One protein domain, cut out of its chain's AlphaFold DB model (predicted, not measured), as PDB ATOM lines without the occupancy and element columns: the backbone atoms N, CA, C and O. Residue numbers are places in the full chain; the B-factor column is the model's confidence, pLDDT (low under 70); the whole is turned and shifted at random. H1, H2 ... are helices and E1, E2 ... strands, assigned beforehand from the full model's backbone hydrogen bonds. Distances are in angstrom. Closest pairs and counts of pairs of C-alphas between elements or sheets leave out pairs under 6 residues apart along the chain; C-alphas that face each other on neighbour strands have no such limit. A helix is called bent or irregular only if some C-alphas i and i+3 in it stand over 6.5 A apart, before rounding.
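AT A GLANCE: This is residues 420 to 424 and 487 to 616 of the 696 residues of the protein "Hypothetical protein" of Neobodo designis (UniProt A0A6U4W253). A twisted five-stranded sheet is sandwiched between helices: H4 and H5 side by side over one face, H6 over the other. H2 packs on H4, short H1 and H3 make a corner group off the sheet, and long H7 folds back along H6, its residues 609 to 616 sticking out. The printed part has 135 residues, with seven named helices and five named strands in the order H1 E1 H2 H3 E2 H4 E3 E4 H5 E5 H6 H7; the class is mixed, helices and strands. The mixed sheet has the order E1 E2 E5 E3 E4. The whole is compact, with a radius of gyration of the C-alphas of 14.5 A and spans of 37 by 36 by 25 A.

IN THESE COORDINATES: H1, residues 421 to 424, begins at C-alpha 421 (178.611, 207.119, 326.882). After the cut come E1, 487 to 492, 16.4 A; H2, 498 to 503; H3, 506 to 510; E2, 518 to 524, 19.1 A; H4, 529 to 539, 14.1 A; E3, 543 to 546; E4, 551 to 553; H5, 556 to 565, 14.3 A; E5, 570 to 576, 19.4 A; and H6, 578 to 587, 15.3 A, only just irregular, with C-alphas 579 and 582 6.53 A apart. H7, 595 to 616, 32.3 A, ends at C-alpha 616 (191.464, 225.227, 317.747).

HOW THE PARTS SIT: E1 and E2 are parallel (N 492 to O 520, 2.8 A). E2 and E5 are antiparallel (N 521 to O 573, 2.9 A), as are E5 and E3 (N 545 to O 574, 2.8 A) and the hairpin E3 and E4 (N 546 to O 551, 2.8 A). There are three layers, helices on both faces: H2, H4 and H5 on one, H6 on the other. E1, H2 H3, E2 form a strand-helix-strand unit, two parallel neighbour strands with helices between; E2, H4, E3 and E4, H5, E5 are split units, another strand lying between their two; the three crossovers are right-handed. H4 and H5 touch at Thr 530 and Ala 560, their closest C-alphas 4.9 A apart, at a shallow tilt of 19 degrees, opposite ways. H2 touches H4, the closest C-alphas being Ile 499 and Tyr 532, 5.9 A. H1 touches H3, with C-alphas 421 and 508 closest, 5.8 A. H6, at a height over the sheet of 9.2 A, forms a helical hairpin with H7, which touches it with residues 598 to 605 alone; C-alphas 578 and 605 are closest, 6.3 A. H7 is not on the sheet. Each O i to N i+4 pair is within hydrogen-bond range in H2, H3, H4, H5 and H7; in H6 4 of 6 are, and H1 is too short for one.

THE WHOLE: The C-alphas of Asp 568 and Ser 616, the two farthest apart, are 42.7 A apart. Residues 425 to 486 are not printed; C-alphas 424 and 487 are 12.6 A apart across the cut. Of the links that are printed whole, H3 to E2 and H6 to H7 are short and the others tight. Mean pLDDT of the printed part is 85.5; 23 residues are under 70, at 587 to 599, 601, 605, 608 to 609 and 611 to 616.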
ATOM      1  N   LEU A 420     179.522 203.855 329.432       92.69
ATOM      2  CA  LEU A 420     178.753 204.925 330.065       92.69
ATOM      3  C   LEU A 420     178.239 205.956 329.038       92.69
ATOM      4  O   LEU A 420     177.089 206.397 329.116       92.69
ATOM      5  N   ASP A 421     179.021 206.241 327.992       90.94
ATOM      6  CA  ASP A 421     178.611 207.119 326.882       90.94
ATOM      7  C   ASP A 421     177.333 206.658 326.168       90.94
ATOM      8  O   ASP A 421     176.550 207.485 325.684       90.94
ATOM      9  N   SER A 422     177.077 205.344 326.124       88.06
ATOM     10  CA  SER A 422     175.877 204.796 325.479       88.06
ATOM     11  C   SER A 422     174.579 205.289 326.138       88.06
ATOM     12  O   SER A 422     173.541 205.409 325.476       88.06
ATOM     13  N   PHE A 423     174.645 205.646 327.424       80.56
ATOM     14  CA  PHE A 423     173.515 206.162 328.183       80.56
ATOM     15  C   PHE A 423     173.445 207.678 328.169       80.56
ATOM     16  O   PHE A 423     172.353 208.224 327.983       80.56
ATOM     17  N   VAL A 424     174.587 208.348 328.341       73.00
ATOM     18  CA  VAL A 424     174.605 209.797 328.567       73.00
ATOM     19  C   VAL A 424     174.624 210.587 327.257       73.00
ATOM     20  O   VAL A 424     173.895 211.571 327.126       73.00
ATOM     21  N   ASP A 487     173.262 220.393 335.346       81.81
ATOM     22  CA  ASP A 487     174.447 219.970 336.068       81.81
ATOM     23  C   ASP A 487     174.260 218.501 336.427       81.81
ATOM     24  O   ASP A 487     173.166 218.061 336.780       81.81
ATOM     25  N   TYR A 488     175.333 217.734 336.303       86.31
ATOM     26  CA  TYR A 488     175.363 216.369 336.798       86.31
ATOM     27  C   TYR A 488     176.356 216.296 337.943       86.31
ATOM     28  O   TYR A 488     177.415 216.932 337.908       86.31
ATOM     29  N   ILE A 489     176.017 215.493 338.936       92.06
ATOM     30  CA  ILE A 489     176.977 214.970 339.899       92.06
ATOM     31  C   ILE A 489     176.976 213.474 339.729       92.06
ATOM     32  O   ILE A 489     175.909 212.882 339.604       92.06
ATOM     33  N   ALA A 490     178.158 212.882 339.711       95.06
ATOM     34  CA  ALA A 490     178.295 211.445 339.627       95.06
ATOM     35  C   ALA A 490     178.976 210.892 340.871       95.06
ATOM     36  O   ALA A 490     179.920 211.493 341.372       95.06
ATOM     37  N   LYS A 491     178.519 209.736 341.342       95.56
ATOM     38  CA  LYS A 491     179.295 208.823 342.176       95.56
ATOM     39  C   LYS A 491     179.666 207.617 341.332       95.56
ATOM     40  O   LYS A 491     178.878 207.191 340.489       95.56
ATOM     41  N   ILE A 492     180.875 207.120 341.523       95.44
ATOM     42  CA  ILE A 492     181.361 205.897 340.914       95.44
ATOM     43  C   ILE A 492     182.039 205.041 341.978       95.44
ATOM     44  O   ILE A 492     182.996 205.466 342.622       95.44
ATOM     45  N   ASP A 493     181.502 203.845 342.143       91.88
ATOM     46  CA  ASP A 493     181.947 202.835 343.091       91.88
ATOM     47  C   ASP A 493     181.663 201.471 342.474       91.88
ATOM     48  O   ASP A 493     180.556 200.954 342.531       91.88
ATOM     49  N   VAL A 494     182.640 200.953 341.739       90.94
ATOM     50  CA  VAL A 494     182.487 199.708 340.975       90.94
ATOM     51  C   VAL A 494     183.598 198.737 341.354       90.94
ATOM     52  O   VAL A 494     184.163 198.056 340.496       90.94
ATOM     53  N   GLU A 495     183.929 198.709 342.646       83.69
ATOM     54  CA  GLU A 495     184.838 197.743 343.268       83.69
ATOM     55  C   GLU A 495     186.219 197.670 342.580       83.69
ATOM     56  O   GLU A 495     186.805 196.607 342.321       83.69
ATOM     57  N   GLY A 496     186.766 198.835 342.219       85.38
ATOM     58  CA  GLY A 496     188.077 198.942 341.588       85.38
ATOM     59  C   GLY A 496     188.062 198.881 340.056       85.38
ATOM     60  O   GLY A 496     189.130 198.805 339.436       85.38
ATOM     61  N   HIS A 497     186.881 198.884 339.431       89.81
ATOM     62  CA  HIS A 497     186.702 198.954 337.977       89.81
ATOM     63  C   HIS A 497     186.383 200.371 337.471       89.81
ATOM     64  O   HIS A 497     185.918 200.543 336.340       89.81
ATOM     65  N   GLU A 498     186.662 201.403 338.265       92.94
ATOM     66  CA  GLU A 498     186.293 202.781 337.942       92.94
ATOM     67  C   GLU A 498     187.017 203.263 336.678       92.94
ATOM     68  O   GLU A 498     186.409 203.894 335.816       92.94
ATOM     69  N   ILE A 499     188.304 202.920 336.529       94.19
ATOM     70  CA  ILE A 499     189.118 203.324 335.371       94.19
ATOM     71  C   ILE A 499     188.522 202.773 334.064       94.19
ATOM     72  O   ILE A 499     188.228 203.584 333.188       94.19
ATOM     73  N   PRO A 500     188.271 201.455 333.899       93.81
ATOM     74  CA  PRO A 500     187.582 200.940 332.716       93.81
ATOM     75  C   PRO A 500     186.243 201.624 332.414       93.81
ATOM     76  O   PRO A 500     185.934 201.860 331.247       93.81
ATOM     77  N   VAL A 501     185.442 201.948 333.434       95.25
ATOM     78  CA  VAL A 501     184.164 202.658 333.253       95.25
ATOM     79  C   VAL A 501     184.383 204.062 332.696       95.25
ATOM     80  O   VAL A 501     183.715 204.444 331.733       95.25
ATOM     81  N   LEU A 502     185.337 204.811 333.255       95.69
ATOM     82  CA  LEU A 502     185.687 206.153 332.790       95.69
ATOM     83  C   LEU A 502     186.335 206.137 331.398       95.69
ATOM     84  O   LEU A 502     186.035 206.997 330.573       95.69
ATOM     85  N   GLU A 503     187.157 205.133 331.086       94.75
ATOM     86  CA  GLU A 503     187.719 204.924 329.742       94.75
ATOM     87  C   GLU A 503     186.638 204.600 328.695       94.75
ATOM     88  O   GLU A 503     186.826 204.882 327.513       94.75
ATOM     89  N   GLY A 504     185.491 204.053 329.111       94.56
ATOM     90  CA  GLY A 504     184.294 203.904 328.276       94.56
ATOM     91  C   GLY A 504     183.446 205.177 328.147       94.56
ATOM     92  O   GLY A 504     182.399 205.164 327.491       94.56
ATOM     93  N   ALA A 505     183.859 206.277 328.777       95.69
ATOM     94  CA  ALA A 505     183.114 207.529 328.834       95.69
ATOM     95  C   ALA A 505     183.816 208.748 328.179       95.69
ATOM     96  O   ALA A 505     183.674 209.860 328.700       95.69
ATOM     97  N   PRO A 506     184.610 208.620 327.093       94.81
ATOM     98  CA  PRO A 506     185.372 209.751 326.562       94.81
ATOM     99  C   PRO A 506     184.484 210.894 326.056       94.81
ATOM    100  O   PRO A 506     184.848 212.062 326.213       94.81
ATOM    101  N   GLU A 507     183.318 210.608 325.469       92.06
ATOM    102  CA  GLU A 507     182.393 211.650 325.013       92.06
ATOM    103  C   GLU A 507     181.768 212.377 326.206       92.06
ATOM    104  O   GLU A 507     181.678 213.607 326.195       92.06
ATOM    105  N   LEU A 508     181.385 211.639 327.254       92.44
ATOM    106  CA  LEU A 508     180.904 212.215 328.498       92.44
ATOM    107  C   LEU A 508     181.972 213.109 329.116       92.44
ATOM    108  O   LEU A 508     181.677 214.260 329.393       92.44
ATOM    109  N   LEU A 509     183.202 212.633 329.299       93.94
ATOM    110  CA  LEU A 509     184.263 213.373 329.992       93.94
ATOM    111  C   LEU A 509     184.765 214.602 329.214       93.94
ATOM    112  O   LEU A 509     185.087 215.639 329.815       93.94
ATOM    113  N   SER A 510     184.804 214.523 327.881       91.88
ATOM    114  CA  SER A 510     185.254 215.626 327.019       91.88
ATOM    115  C   SER A 510     184.183 216.702 326.805       91.88
ATOM    116  O   SER A 510     184.512 217.881 326.627       91.88
ATOM    117  N   ASN A 511     182.894 216.348 326.863       89.50
ATOM    118  CA  ASN A 511     181.806 217.275 326.579       89.50
ATOM    119  C   ASN A 511     181.363 218.065 327.822       89.50
ATOM    120  O   ASN A 511     180.466 217.665 328.566       89.50
ATOM    121  N   LYS A 512     181.924 219.272 327.984       87.88
ATOM    122  CA  LYS A 512     181.589 220.222 329.065       87.88
ATOM    123  C   LYS A 512     180.093 220.541 329.223       87.88
ATOM    124  O   LYS A 512     179.700 221.046 330.272       87.88
ATOM    125  N   ALA A 513     179.262 220.309 328.204       83.81
ATOM    126  CA  ALA A 513     177.826 220.578 328.284       83.81
ATOM    127  C   ALA A 513     177.027 219.463 328.977       83.81
ATOM    128  O   ALA A 513     175.894 219.710 329.385       83.81
ATOM    129  N   VAL A 514     177.577 218.248 329.072       85.25
ATOM    130  CA  VAL A 514     176.870 217.078 329.633       85.25
ATOM    131  C   VAL A 514     177.666 216.318 330.690       85.25
ATOM    132  O   VAL A 514     177.097 215.464 331.361       85.25
ATOM    133  N   ARG A 515     178.958 216.608 330.854       91.62
ATOM    134  CA  ARG A 515     179.791 215.956 331.866       91.62
ATOM    135  C   ARG A 515     179.412 216.364 333.289       91.62
ATOM    136  O   ARG A 515     179.020 217.517 333.495       91.62
ATOM    137  N   PRO A 516     179.590 215.479 334.284       93.38
ATOM    138  CA  PRO A 516     179.406 215.851 335.678       93.38
ATOM    139  C   PRO A 516     180.348 216.965 336.113       93.38
ATOM    140  O   PRO A 516     181.535 216.946 335.807       93.38
ATOM    141  N   ARG A 517     179.835 217.951 336.845       92.19
ATOM    142  CA  ARG A 517     180.661 219.020 337.432       92.19
ATOM    143  C   ARG A 517     181.512 218.502 338.586       92.19
ATOM    144  O   ARG A 517     182.561 219.070 338.887       92.19
ATOM    145  N   MET A 518     181.048 217.413 339.192       94.19
ATOM    146  CA  MET A 518     181.661 216.735 340.318       94.19
ATOM    147  C   MET A 518     181.528 215.224 340.147       94.19
ATOM    148  O   MET A 518     180.452 214.736 339.789       94.19
ATOM    149  N   TRP A 519     182.609 214.510 340.436       95.75
ATOM    150  CA  TRP A 519     182.641 213.064 340.590       95.75
ATOM    151  C   TRP A 519     183.058 212.715 342.009       95.75
ATOM    152  O   TRP A 519     184.001 213.299 342.532       95.75
ATOM    153  N   LEU A 520     182.380 211.748 342.602       95.25
ATOM    154  CA  LEU A 520     182.786 211.076 343.818       95.25
ATOM    155  C   LEU A 520     183.283 209.699 343.432       95.25
ATOM    156  O   LEU A 520     182.514 208.910 342.892       95.25
ATOM    157  N   SER A 521     184.548 209.431 343.693       95.12
ATOM    158  CA  SER A 521     185.179 208.180 343.310       95.12
ATOM    159  C   SER A 521     185.703 207.479 344.541       95.12
ATOM    160  O   SER A 521     186.549 208.039 345.240       95.12
ATOM    161  N   GLU A 522     185.249 206.256 344.767       90.56
ATOM    162  CA  GLU A 522     185.905 205.354 345.707       90.56
ATOM    163  C   GLU A 522     187.136 204.775 345.012       90.56
ATOM    164  O   GLU A 522     187.060 204.220 343.913       90.56
ATOM    165  N   VAL A 523     188.310 205.017 345.591       90.25
ATOM    166  CA  VAL A 523     189.580 204.547 345.045       90.25
ATOM    167  C   VAL A 523     190.249 203.620 346.034       90.25
ATOM    168  O   VAL A 523     190.401 203.921 347.215       90.25
ATOM    169  N   TRP A 524     190.693 202.488 345.515       89.38
ATOM    170  CA  TRP A 524     191.355 201.458 346.293       89.38
ATOM    171  C   TRP A 524     192.869 201.594 346.161       89.38
ATOM    172  O   TRP A 524     193.398 201.795 345.066       89.38
ATOM    173  N   ARG A 525     193.591 201.415 347.266       89.25
ATOM    174  CA  ARG A 525     195.058 201.445 347.318       89.25
ATOM    175  C   ARG A 525     195.700 200.372 346.442       89.25
ATOM    176  O   ARG A 525     196.810 200.553 345.959       89.25
ATOM    177  N   SER A 526     195.009 199.262 346.208       88.75
ATOM    178  CA  SER A 526     195.450 198.203 345.294       88.75
ATOM    179  C   SER A 526     195.341 198.594 343.813       88.75
ATOM    180  O   SER A 526     195.842 197.877 342.945       88.75
ATOM    181  N   ARG A 527     194.689 199.719 343.494       89.88
ATOM    182  CA  ARG A 527     194.476 200.203 342.128       89.88
ATOM    183  C   ARG A 527     195.418 201.352 341.809       89.88
ATOM    184  O   ARG A 527     195.819 202.127 342.669       89.88
ATOM    185  N   ASN A 528     195.754 201.486 340.531       92.38
ATOM    186  CA  ASN A 528     196.665 202.520 340.062       92.38
ATOM    187  C   ASN A 528     195.971 203.901 340.051       92.38
ATOM    188  O   ASN A 528     195.407 204.316 339.038       92.38
ATOM    189  N   ILE A 529     196.020 204.620 341.177       94.56
ATOM    190  CA  ILE A 529     195.444 205.973 341.311       94.56
ATOM    191  C   ILE A 529     196.106 206.958 340.333       94.56
ATOM    192  O   ILE A 529     195.445 207.870 339.840       94.56
ATOM    193  N   THR A 530     197.382 206.759 339.985       96.00
ATOM    194  CA  THR A 530     198.062 207.562 338.955       96.00
ATOM    195  C   THR A 530     197.342 207.447 337.615       96.00
ATOM    196  O   THR A 530     197.016 208.464 337.013       96.00
ATOM    197  N   ARG A 531     196.982 206.227 337.199       95.88
ATOM    198  CA  ARG A 531     196.199 206.003 335.979       95.88
ATOM    199  C   ARG A 531     194.806 206.633 336.056       95.88
ATOM    200  O   ARG A 531     194.315 207.161 335.063       95.88
ATOM    201  N   TYR A 532     194.177 206.619 337.230       95.25
ATOM    202  CA  TYR A 532     192.912 207.327 337.452       95.25
ATOM    203  C   TYR A 532     193.065 208.833 337.193       95.25
ATOM    204  O   TYR A 532     192.269 209.439 336.474       95.25
ATOM    205  N   ALA A 533     194.122 209.431 337.744       96.56
ATOM    206  CA  ALA A 533     194.424 210.844 337.571       96.56
ATOM    207  C   ALA A 533     194.773 211.201 336.119       96.56
ATOM    208  O   ALA A 533     194.390 212.274 335.671       96.56
ATOM    209  N   GLU A 534     195.416 210.317 335.354       96.88
ATOM    210  CA  GLU A 534     195.620 210.532 333.912       96.88
ATOM    211  C   GLU A 534     194.284 210.694 333.172       96.88
ATOM    212  O   GLU A 534     194.144 211.562 332.314       96.88
ATOM    213  N   VAL A 535     193.264 209.902 333.522       96.25
ATOM    214  CA  VAL A 535     191.935 210.015 332.902       96.25
ATOM    215  C   VAL A 535     191.224 211.294 333.352       96.25
ATOM    216  O   VAL A 535     190.702 212.042 332.522       96.25
ATOM    217  N   MET A 536     191.212 211.575 334.657       97.31
ATOM    218  CA  MET A 536     190.440 212.689 335.218       97.31
ATOM    219  C   MET A 536     191.119 214.051 335.048       97.31
ATOM    220  O   MET A 536     190.467 215.013 334.638       97.31
ATOM    221  N   ILE A 537     192.413 214.153 335.343       96.56
ATOM    222  CA  ILE A 537     193.178 215.403 335.290       96.56
ATOM    223  C   ILE A 537     193.639 215.673 333.862       96.56
ATOM    224  O   ILE A 537     193.211 216.661 333.270       96.56
ATOM    225  N   ASP A 538     194.441 214.794 333.267       94.50
ATOM    226  CA  ASP A 538     195.015 215.076 331.945       94.50
ATOM    227  C   ASP A 538     193.967 214.907 330.835       94.50
ATOM    228  O   ASP A 538     193.817 215.770 329.966       94.50
ATOM    229  N   GLY A 539     193.189 213.823 330.892       93.00
ATOM    230  CA  GLY A 539     192.169 213.508 329.895       93.00
ATOM    231  C   GLY A 539     190.969 214.451 329.943       93.00
ATOM    232  O   GLY A 539     190.474 214.893 328.902       93.00
ATOM    233  N   ALA A 540     190.501 214.791 331.144       95.06
ATOM    234  CA  ALA A 540     189.256 215.529 331.317       95.06
ATOM    235  C   ALA A 540     189.426 216.920 331.962       95.06
ATOM    236  O   ALA A 540     188.524 217.756 331.865       95.06
ATOM    237  N   GLY A 541     190.586 217.263 332.519       95.94
ATOM    238  CA  GLY A 541     190.843 218.582 333.103       95.94
ATOM    239  C   GLY A 541     190.109 218.831 334.420       95.94
ATOM    240  O   GLY A 541     189.715 219.971 334.668       95.94
ATOM    241  N   TYR A 542     189.851 217.787 335.210       96.94
ATOM    242  CA  TYR A 542     189.393 217.905 336.598       96.94
ATOM    243  C   TYR A 542     190.582 218.124 337.543       96.94
ATOM    244  O   TYR A 542     191.734 217.911 337.179       96.94
ATOM    245  N   VAL A 543     190.290 218.515 338.779       97.00
ATOM    246  CA  VAL A 543     191.214 218.443 339.919       97.00
ATOM    247  C   VAL A 543     190.586 217.584 341.010       97.00
ATOM    248  O   VAL A 543     189.364 217.578 341.155       97.00
ATOM    249  N   GLY A 544     191.394 216.835 341.755       96.69
ATOM    250  CA  GLY A 544     190.918 215.970 342.837       96.69
ATOM    251  C   GLY A 544     191.038 216.634 344.208       96.69
ATOM    252  O   GLY A 544     192.010 217.335 344.470       96.69
ATOM    253  N   LEU A 545     190.088 216.377 345.099       95.50
ATOM    254  CA  LEU A 545     190.177 216.642 346.534       95.50
ATOM    255  C   LEU A 545     190.011 215.318 347.275       95.50
ATOM    256  O   LEU A 545     189.000 214.647 347.103       95.50
ATOM    257  N   VAL A 546     190.975 214.974 348.119       94.56
ATOM    258  CA  VAL A 546     190.893 213.851 349.055       94.56
ATOM    259  C   VAL A 546     190.355 214.391 350.385       94.56
ATOM    260  O   VAL A 546     191.114 215.057 351.095       94.56
ATOM    261  N   PRO A 547     189.074 214.178 350.750       88.31
ATOM    262  CA  PRO A 547     188.458 214.868 351.883       88.31
ATOM    263  C   PRO A 547     189.139 214.552 353.218       88.31
ATOM    264  O   PRO A 547     189.446 215.470 353.977       88.31
ATOM    265  N   LEU A 548     189.460 213.275 353.464       85.88
ATOM    266  CA  LEU A 548     190.030 212.816 354.737       85.88
ATOM    267  C   LEU A 548     191.411 213.415 355.027       85.88
ATOM    268  O   LEU A 548     191.721 213.745 356.171       85.88
ATOM    269  N   SER A 549     192.232 213.601 353.993       88.88
ATOM    270  CA  SER A 549     193.557 214.226 354.118       88.88
ATOM    271  C   SER A 549     193.566 215.711 353.756       88.88
ATOM    272  O   SER A 549     194.599 216.368 353.886       88.88
ATOM    273  N   SER A 550     192.430 216.248 353.296       90.31
ATOM    274  CA  SER A 550     192.304 217.613 352.768       90.31
ATOM    275  C   SER A 550     193.330 217.936 351.673       90.31
ATOM    276  O   SER A 550     193.739 219.087 351.499       90.31
ATOM    277  N   ARG A 551     193.779 216.906 350.948       93.50
ATOM    278  CA  ARG A 551     194.834 217.003 349.941       93.50
ATOM    279  C   ARG A 551     194.224 217.261 348.574       93.50
ATOM    280  O   ARG A 551     193.326 216.543 348.148       93.50
ATOM    281  N   TRP A 552     194.756 218.251 347.866       95.56
ATOM    282  CA  TRP A 552     194.406 218.483 346.471       95.56
ATOM    283  C   TRP A 552     195.341 217.722 345.531       95.56
ATOM    284  O   TRP A 552     196.551 217.673 345.743       95.56
ATOM    285  N   LEU A 553     194.760 217.153 344.480       96.81
ATOM    286  CA  LEU A 553     195.427 216.457 343.391       96.81
ATOM    287  C   LEU A 553     195.264 217.316 342.135       96.81
ATOM    288  O   LEU A 553     194.247 217.239 341.443       96.81
ATOM    289  N   MET A 554     196.239 218.190 341.885       95.81
ATOM    290  CA  MET A 554     196.202 219.142 340.767       95.81
ATOM    291  C   MET A 554     196.913 218.603 339.524       95.81
ATOM    292  O   MET A 554     196.786 219.168 338.440       95.81
ATOM    293  N   SER A 555     197.682 217.528 339.688       96.94
ATOM    294  CA  SER A 555     198.459 216.869 338.648       96.94
ATOM    295  C   SER A 555     198.516 215.356 338.871       96.94
ATOM    296  O   SER A 555     198.303 214.858 339.980       96.94
ATOM    297  N   VAL A 556     198.874 214.614 337.823       97.38
ATOM    298  CA  VAL A 556     199.144 213.168 337.910       97.38
ATOM    299  C   VAL A 556     200.280 212.863 338.898       97.38
ATOM    300  O   VAL A 556     200.236 211.855 339.604       97.38
ATOM    301  N   ALA A 557     201.265 213.761 339.017       97.50
ATOM    302  CA  ALA A 557     202.348 213.641 339.991       97.50
ATOM    303  C   ALA A 557     201.837 213.727 341.441       97.50
ATOM    304  O   ALA A 557     202.237 212.906 342.269       97.50
ATOM    305  N   ASP A 558     200.908 214.648 341.729       97.19
ATOM    306  CA  ASP A 558     200.281 214.758 343.054       97.19
ATOM    307  C   ASP A 558     199.512 213.482 343.403       97.19
ATOM    308  O   ASP A 558     199.599 212.995 344.529       97.19
ATOM    309  N   ALA A 559     198.787 212.916 342.433       96.94
ATOM    310  CA  ALA A 559     198.054 211.664 342.600       96.94
ATOM    311  C   ALA A 559     198.988 210.468 342.832       96.94
ATOM    312  O   ALA A 559     198.712 209.633 343.690       96.94
ATOM    313  N   ALA A 560     200.119 210.400 342.123       97.06
ATOM    314  CA  ALA A 560     201.139 209.376 342.341       97.06
ATOM    315  C   ALA A 560     201.790 209.485 343.726       97.06
ATOM    316  O   ALA A 560     202.051 208.475 344.377       97.06
ATOM    317  N   GLU A 561     202.062 210.704 344.194       96.88
ATOM    318  CA  GLU A 561     202.579 210.918 345.543       96.88
ATOM    319  C   GLU A 561     201.544 210.553 346.602       96.88
ATOM    320  O   GLU A 561     201.858 209.806 347.528       96.88
ATOM    321  N   TYR A 562     200.304 211.007 346.426       96.56
ATOM    322  CA  TYR A 562     199.206 210.648 347.307       96.56
ATOM    323  C   TYR A 562     199.037 209.127 347.399       96.56
ATOM    324  O   TYR A 562     199.036 208.604 348.510       96.56
ATOM    325  N   HIS A 563     199.026 208.417 346.267       95.69
ATOM    326  CA  HIS A 563     198.934 206.957 346.211       95.69
ATOM    327  C   HIS A 563     200.013 206.255 347.049       95.69
ATOM    328  O   HIS A 563     199.714 205.324 347.792       95.69
ATOM    329  N   ARG A 564     201.263 206.741 347.005       95.69
ATOM    330  CA  ARG A 564     202.359 206.214 347.842       95.69
ATOM    331  C   ARG A 564     202.135 206.449 349.337       95.69
ATOM    332  O   ARG A 564     202.618 205.670 350.153       95.69
ATOM    333  N   THR A 565     201.445 207.531 349.690       95.38
ATOM    334  CA  THR A 565     201.192 207.946 351.082       95.38
ATOM    335  C   THR A 565     199.827 207.525 351.626       95.38
ATOM    336  O   THR A 565     199.539 207.787 352.794       95.38
ATOM    337  N   MET A 566     198.988 206.897 350.799       93.44
ATOM    338  CA  MET A 566     197.654 206.439 351.172       93.44
ATOM    339  C   MET A 566     197.775 205.402 352.294       93.44
ATOM    340  O   MET A 566     198.474 204.395 352.153       93.44
ATOM    341  N   LYS A 567     197.165 205.703 353.446       91.56
ATOM    342  CA  LYS A 567     197.270 204.872 354.653       91.56
ATOM    343  C   LYS A 567     196.255 203.740 354.644       91.56
ATOM    344  O   LYS A 567     196.606 202.622 355.012       91.56
ATOM    345  N   ASP A 568     195.046 204.062 354.211       88.88
ATOM    346  CA  ASP A 568     193.907 203.161 354.196       88.88
ATOM    347  C   ASP A 568     193.845 202.384 352.877       88.88
ATOM    348  O   ASP A 568     194.427 202.789 351.865       88.88
ATOM    349  N   ASP A 569     193.158 201.245 352.890       86.50
ATOM    350  CA  ASP A 569     193.002 200.401 351.700       86.50
ATOM    351  C   ASP A 569     192.049 201.017 350.668       86.50
ATOM    352  O   ASP A 569     192.114 200.677 349.486       86.50
ATOM    353  N   MET A 570     191.214 201.962 351.100       88.81
ATOM    354  CA  MET A 570     190.261 202.704 350.286       88.81
ATOM    355  C   MET A 570     190.178 204.153 350.780       88.81
ATOM    356  O   MET A 570     190.287 204.409 351.977       88.81
ATOM    357  N   ASP A 571     189.984 205.100 349.869       91.56
ATOM    358  CA  ASP A 571     189.689 206.503 350.174       91.56
ATOM    359  C   ASP A 571     188.704 207.036 349.124       91.56
ATOM    360  O   ASP A 571     188.477 206.421 348.080       91.56
ATOM    361  N   THR A 572     188.111 208.193 349.390       93.31
ATOM    362  CA  THR A 572     187.258 208.901 348.438       93.31
ATOM    363  C   THR A 572     188.018 210.061 347.826       93.31
ATOM    364  O   THR A 572     188.584 210.896 348.529       93.31
ATOM    365  N   ILE A 573     187.971 210.175 346.501       95.38
ATOM    366  CA  ILE A 573     188.431 211.365 345.789       95.38
ATOM    367  C   ILE A 573     187.223 212.071 345.186       95.38
ATOM    368  O   ILE A 573     186.450 211.485 344.430       95.38
ATOM    369  N   ILE A 574     187.086 213.359 345.493       95.50
ATOM    370  CA  ILE A 574     186.113 214.244 344.864       95.50
ATOM    371  C   ILE A 574     186.802 214.957 343.703       95.50
ATOM    372  O   ILE A 574     187.606 215.865 343.913       95.50
ATOM    373  N   TRP A 575     186.487 214.570 342.472       96.38
ATOM    374  CA  TRP A 575     186.982 215.252 341.280       96.38
ATOM    375  C   TRP A 575     186.033 216.373 340.893       96.38
ATOM    376  O   TRP A 575     184.853 216.139 340.648       96.38
ATOM    377  N   VAL A 576     186.539 217.592 340.779       95.25
ATOM    378  CA  VAL A 576     185.746 218.757 340.380       95.25
ATOM    379  C   VAL A 576     186.366 219.479 339.211       95.25
ATOM    380  O   VAL A 576     187.581 219.481 339.013       95.25
ATOM    381  N   GLU A 577     185.517 220.113 338.413       93.75
ATOM    382  CA  GLU A 577     186.020 221.071 337.444       93.75
ATOM    383  C   GLU A 577     186.756 222.214 338.175       93.75
ATOM    384  O   GLU A 577     186.296 222.655 339.234       93.75
ATOM    385  N   PRO A 578     187.863 222.747 337.627       92.44
ATOM    386  CA  PRO A 578     188.667 223.775 338.296       92.44
ATOM    387  C   PRO A 578     187.867 225.008 338.740       92.44
ATOM    388  O   PRO A 578     188.127 225.589 339.790       92.44
ATOM    389  N   GLU A 579     186.846 225.390 337.971       86.62
ATOM    390  CA  GLU A 579     185.934 226.491 338.300       86.62
ATOM    391  C   GLU A 579     185.069 226.230 339.551       86.62
ATOM    392  O   GLU A 579     184.697 227.179 340.243       86.62
ATOM    393  N   TYR A 580     184.825 224.962 339.898       85.69
ATOM    394  CA  TYR A 580     184.082 224.526 341.085       85.69
ATOM    395  C   TYR A 580     184.990 224.229 342.287       85.69
ATOM    396  O   TYR A 580     184.516 224.247 343.422       85.69
ATOM    397  N   ALA A 581     186.296 224.030 342.078       88.75
ATOM    398  CA  ALA A 581     187.256 223.795 343.162       88.75
ATOM    399  C   ALA A 581     187.226 224.913 344.215       88.75
ATOM    400  O   ALA A 581     187.230 224.651 345.415       88.75
ATOM    401  N   THR A 582     187.087 226.167 343.775       82.69
ATOM    402  CA  THR A 582     186.998 227.318 344.688       82.69
ATOM    403  C   THR A 582     185.751 227.312 345.575       82.69
ATOM    404  O   THR A 582     185.798 227.869 346.670       82.69
ATOM    405  N   LEU A 583     184.654 226.681 345.139       81.31
ATOM    406  CA  LEU A 583     183.436 226.543 345.940       81.31
ATOM    407  C   LEU A 583     183.648 225.525 347.061       81.31
ATOM    408  O   LEU A 583     183.350 225.832 348.213       81.31
ATOM    409  N   LEU A 584     184.261 224.379 346.743       82.94
ATOM    410  CA  LEU A 584     184.660 223.385 347.744       82.94
ATOM    411  C   LEU A 584     185.649 223.961 348.764       82.94
ATOM    412  O   LEU A 584     185.511 223.720 349.959       82.94
ATOM    413  N   CYS A 585     186.608 224.783 348.322       82.00
ATOM    414  CA  CYS A 585     187.534 225.463 349.233       82.00
ATOM    415  C   CYS A 585     186.848 226.446 350.194       82.00
ATOM    416  O   CYS A 585     187.429 226.776 351.222       82.00
ATOM    417  N   ARG A 586     185.674 226.991 349.844       77.69
ATOM    418  CA  ARG A 586     184.951 227.955 350.689       77.69
ATOM    419  C   ARG A 586     184.027 227.272 351.687       77.69
ATOM    420  O   ARG A 586     183.901 227.767 352.802       77.69
ATOM    421  N   SER A 587     183.357 226.193 351.276       69.06
ATOM    422  CA  SER A 587     182.412 225.468 352.133       69.06
ATOM    423  C   SER A 587     183.128 224.732 353.257       69.06
ATOM    424  O   SER A 587     182.670 224.709 354.396       69.06
ATOM    425  N   HIS A 588     184.296 224.182 352.949       64.25
ATOM    426  CA  HIS A 588     185.159 223.595 353.942       64.25
ATOM    427  C   HIS A 588     185.993 224.700 354.589       64.25
ATOM    428  O   HIS A 588     186.856 225.290 353.946       64.25
ATOM    429  N   ALA A 589     185.836 224.907 355.897       48.62
ATOM    430  CA  ALA A 589     186.807 225.628 356.728       48.62
ATOM    431  C   ALA A 589     188.163 224.885 356.827       48.62
ATOM    432  O   ALA A 589     188.879 224.999 357.821       48.62
ATOM    433  N   LEU A 590     188.512 224.095 355.808       51.12
ATOM    434  CA  LEU A 590     189.850 223.586 355.606       51.12
ATOM    435  C   LEU A 590     190.742 224.803 355.468       51.12
ATOM    436  O   LEU A 590     190.491 225.684 354.645       51.12
ATOM    437  N   SER A 591     191.763 224.860 356.319       43.91
ATOM    438  CA  SER A 591     192.890 225.767 356.166       43.91
ATOM    439  C   SER A 591     193.251 225.817 354.687       43.91
ATOM    440  O   SER A 591     193.708 224.817 354.131       43.91
ATOM    441  N   TYR A 592     192.931 226.958 354.070       40.34
ATOM    442  CA  TYR A 592     193.137 227.248 352.658       40.34
ATOM    443  C   TYR A 592     194.473 226.643 352.234       40.34
ATOM    444  O   TYR A 592     195.465 226.840 352.955       40.34
ATOM    445  N   PRO A 593     194.591 226.010 351.061       49.88
ATOM    446  CA  PRO A 593     195.909 226.033 350.474       49.88
ATOM    447  C   PRO A 593     196.251 227.530 350.334       49.88
ATOM    448  O   PRO A 593     195.389 228.329 349.955       49.88
ATOM    449  N   LYS A 594     197.430 227.938 350.832       56.16
ATOM    450  CA  LYS A 594     197.854 229.349 350.990       56.16
ATOM    451  C   LYS A 594     197.375 230.179 349.793       56.16
ATOM    452  O   LYS A 594     197.356 229.637 348.705       56.16
ATOM    453  N   ALA A 595     197.049 231.469 349.928       56.00
ATOM    454  CA  ALA A 595     196.537 232.308 348.820       56.00
ATOM    455  C   ALA A 595     197.244 232.103 347.450       56.00
ATOM    456  O   ALA A 595     196.604 232.197 346.402       56.00
ATOM    457  N   ALA A 596     198.532 231.747 347.473       61.53
ATOM    458  CA  ALA A 596     199.311 231.249 346.340       61.53
ATOM    459  C   ALA A 596     198.678 230.069 345.560       61.53
ATOM    460  O   ALA A 596     198.703 230.085 344.338       61.53
ATOM    461  N   GLU A 597     198.078 229.070 346.206       64.75
ATOM    462  CA  GLU A 597     197.457 227.912 345.551       64.75
ATOM    463  C   GLU A 597     196.126 228.263 344.881       64.75
ATOM    464  O   GLU A 597     195.825 227.748 343.812       64.75
ATOM    465  N   VAL A 598     195.330 229.176 345.449       61.03
ATOM    466  CA  VAL A 598     194.129 229.674 344.754       61.03
ATOM    467  C   VAL A 598     194.523 230.500 343.535       61.03
ATOM    468  O   VAL A 598     193.914 230.359 342.474       61.03
ATOM    469  N   GLN A 599     195.579 231.309 343.642       69.00
ATOM    470  CA  GLN A 599     196.158 231.984 342.481       69.00
ATOM    471  C   GLN A 599     196.696 230.974 341.457       69.00
ATOM    472  O   GLN A 599     196.475 231.159 340.263       69.00
ATOM    473  N   ARG A 600     197.319 229.879 341.908       72.94
ATOM    474  CA  ARG A 600     197.776 228.773 341.055       72.94
ATOM    475  C   ARG A 600     196.609 228.080 340.351       72.94
ATOM    476  O   ARG A 600     196.670 227.911 339.143       72.94
ATOM    477  N   LEU A 601     195.520 227.765 341.055       66.94
ATOM    478  CA  LEU A 601     194.287 227.204 340.488       66.94
ATOM    479  C   LEU A 601     193.682 228.117 339.417       66.94
ATOM    480  O   LEU A 601     193.317 227.666 338.333       66.94
ATOM    481  N   GLN A 602     193.607 229.417 339.703       71.12
ATOM    482  CA  GLN A 602     193.125 230.412 338.747       71.12
ATOM    483  C   GLN A 602     194.061 230.551 337.540       71.12
ATOM    484  O   GLN A 602     193.583 230.751 336.423       71.12
ATOM    485  N   ALA A 603     195.377 230.442 337.742       75.31
ATOM    486  CA  ALA A 603     196.368 230.464 336.672       75.31
ATOM    487  C   ALA A 603     196.267 229.214 335.785       75.31
ATOM    488  O   ALA A 603     196.162 229.362 334.572       75.31
ATOM    489  N   ILE A 604     196.178 228.017 336.376       71.31
ATOM    490  CA  ILE A 604     195.978 226.748 335.660       71.31
ATOM    491  C   ILE A 604     194.684 226.795 334.844       71.31
ATOM    492  O   ILE A 604     194.689 226.463 333.662       71.31
ATOM    493  N   ALA A 605     193.577 227.266 335.429       66.25
ATOM    494  CA  ALA A 605     192.312 227.396 334.708       66.25
ATOM    495  C   ALA A 605     192.437 228.328 333.488       66.25
ATOM    496  O   ALA A 605     191.947 228.001 332.405       66.25
ATOM    497  N   LYS A 606     193.134 229.464 333.641       72.31
ATOM    498  CA  LYS A 606     193.407 230.402 332.541       72.31
ATOM    499  C   LYS A 606     194.333 229.806 331.479       72.31
ATOM    500  O   LYS A 606     194.078 229.992 330.293       72.31
ATOM    501  N   GLU A 607     195.374 229.086 331.879       76.75
ATOM    502  CA  GLU A 607     196.334 228.457 330.971       76.75
ATOM    503  C   GLU A 607     195.697 227.313 330.170       76.75
ATOM    504  O   GLU A 607     195.806 227.278 328.945       76.75
ATOM    505  N   LEU A 608     194.936 226.432 330.829       66.88
ATOM    506  CA  LEU A 608     194.167 225.373 330.168       66.88
ATOM    507  C   LEU A 608     193.155 225.946 329.170       66.88
ATOM    508  O   LEU A 608     192.922 225.360 328.110       66.88
ATOM    509  N   GLN A 609     192.557 227.098 329.483       63.31
ATOM    510  CA  GLN A 609     191.672 227.805 328.564       63.31
ATOM    511  C   GLN A 609     192.443 228.382 327.362       63.31
ATOM    512  O   GLN A 609     191.996 228.209 326.227       63.31
ATOM    513  N   ALA A 610     193.612 228.992 327.588       70.00
ATOM    514  CA  ALA A 610     194.448 229.597 326.548       70.00
ATOM    515  C   ALA A 610     195.075 228.566 325.584       70.00
ATOM    516  O   ALA A 610     195.059 228.752 324.364       70.00
ATOM    517  N   ASN A 611     195.577 227.441 326.099       65.44
ATOM    518  CA  ASN A 611     196.183 226.384 325.279       65.44
ATOM    519  C   ASN A 611     195.156 225.712 324.352       65.44
ATOM    520  O   ASN A 611     195.473 225.328 323.221       65.44
ATOM    521  N   ARG A 612     193.892 225.634 324.785       58.97
ATOM    522  CA  ARG A 612     192.797 225.100 323.963       58.97
ATOM    523  C   ARG A 612     192.384 226.053 322.846       58.97
ATOM    524  O   ARG A 612     192.218 225.591 321.721       58.97
ATOM    525  N   THR A 613     192.276 227.356 323.114       67.12
ATOM    526  CA  THR A 613     191.955 228.346 322.067       67.12
ATOM    527  C   THR A 613     193.018 228.393 320.970       67.12
ATOM    528  O   THR A 613     192.686 228.537 319.794       67.12
ATOM    529  N   ASN A 614     194.286 228.188 321.334       65.06
ATOM    530  CA  ASN A 614     195.388 228.143 320.373       65.06
ATOM    531  C   ASN A 614     195.371 226.859 319.527       65.06
ATOM    532  O   ASN A 614     195.655 226.908 318.333       65.06
ATOM    533  N   SER A 615     194.974 225.724 320.112       57.47
ATOM    534  CA  SER A 615     194.870 224.448 319.389       57.47
ATOM    535  C   SER A 615     193.719 224.445 318.375       57.47
ATOM    536  O   SER A 615     193.888 223.944 317.268       57.47
ATOM    537  N   SER A 616     192.576 225.066 318.700       50.66
ATOM    538  CA  SER A 616     191.464 225.227 317.747       50.66
ATOM    539  C   SER A 616     191.779 226.199 316.606       50.66
ATOM    540  O   SER A 616     191.281 226.028 315.501       50.66
TER     541      SER A 616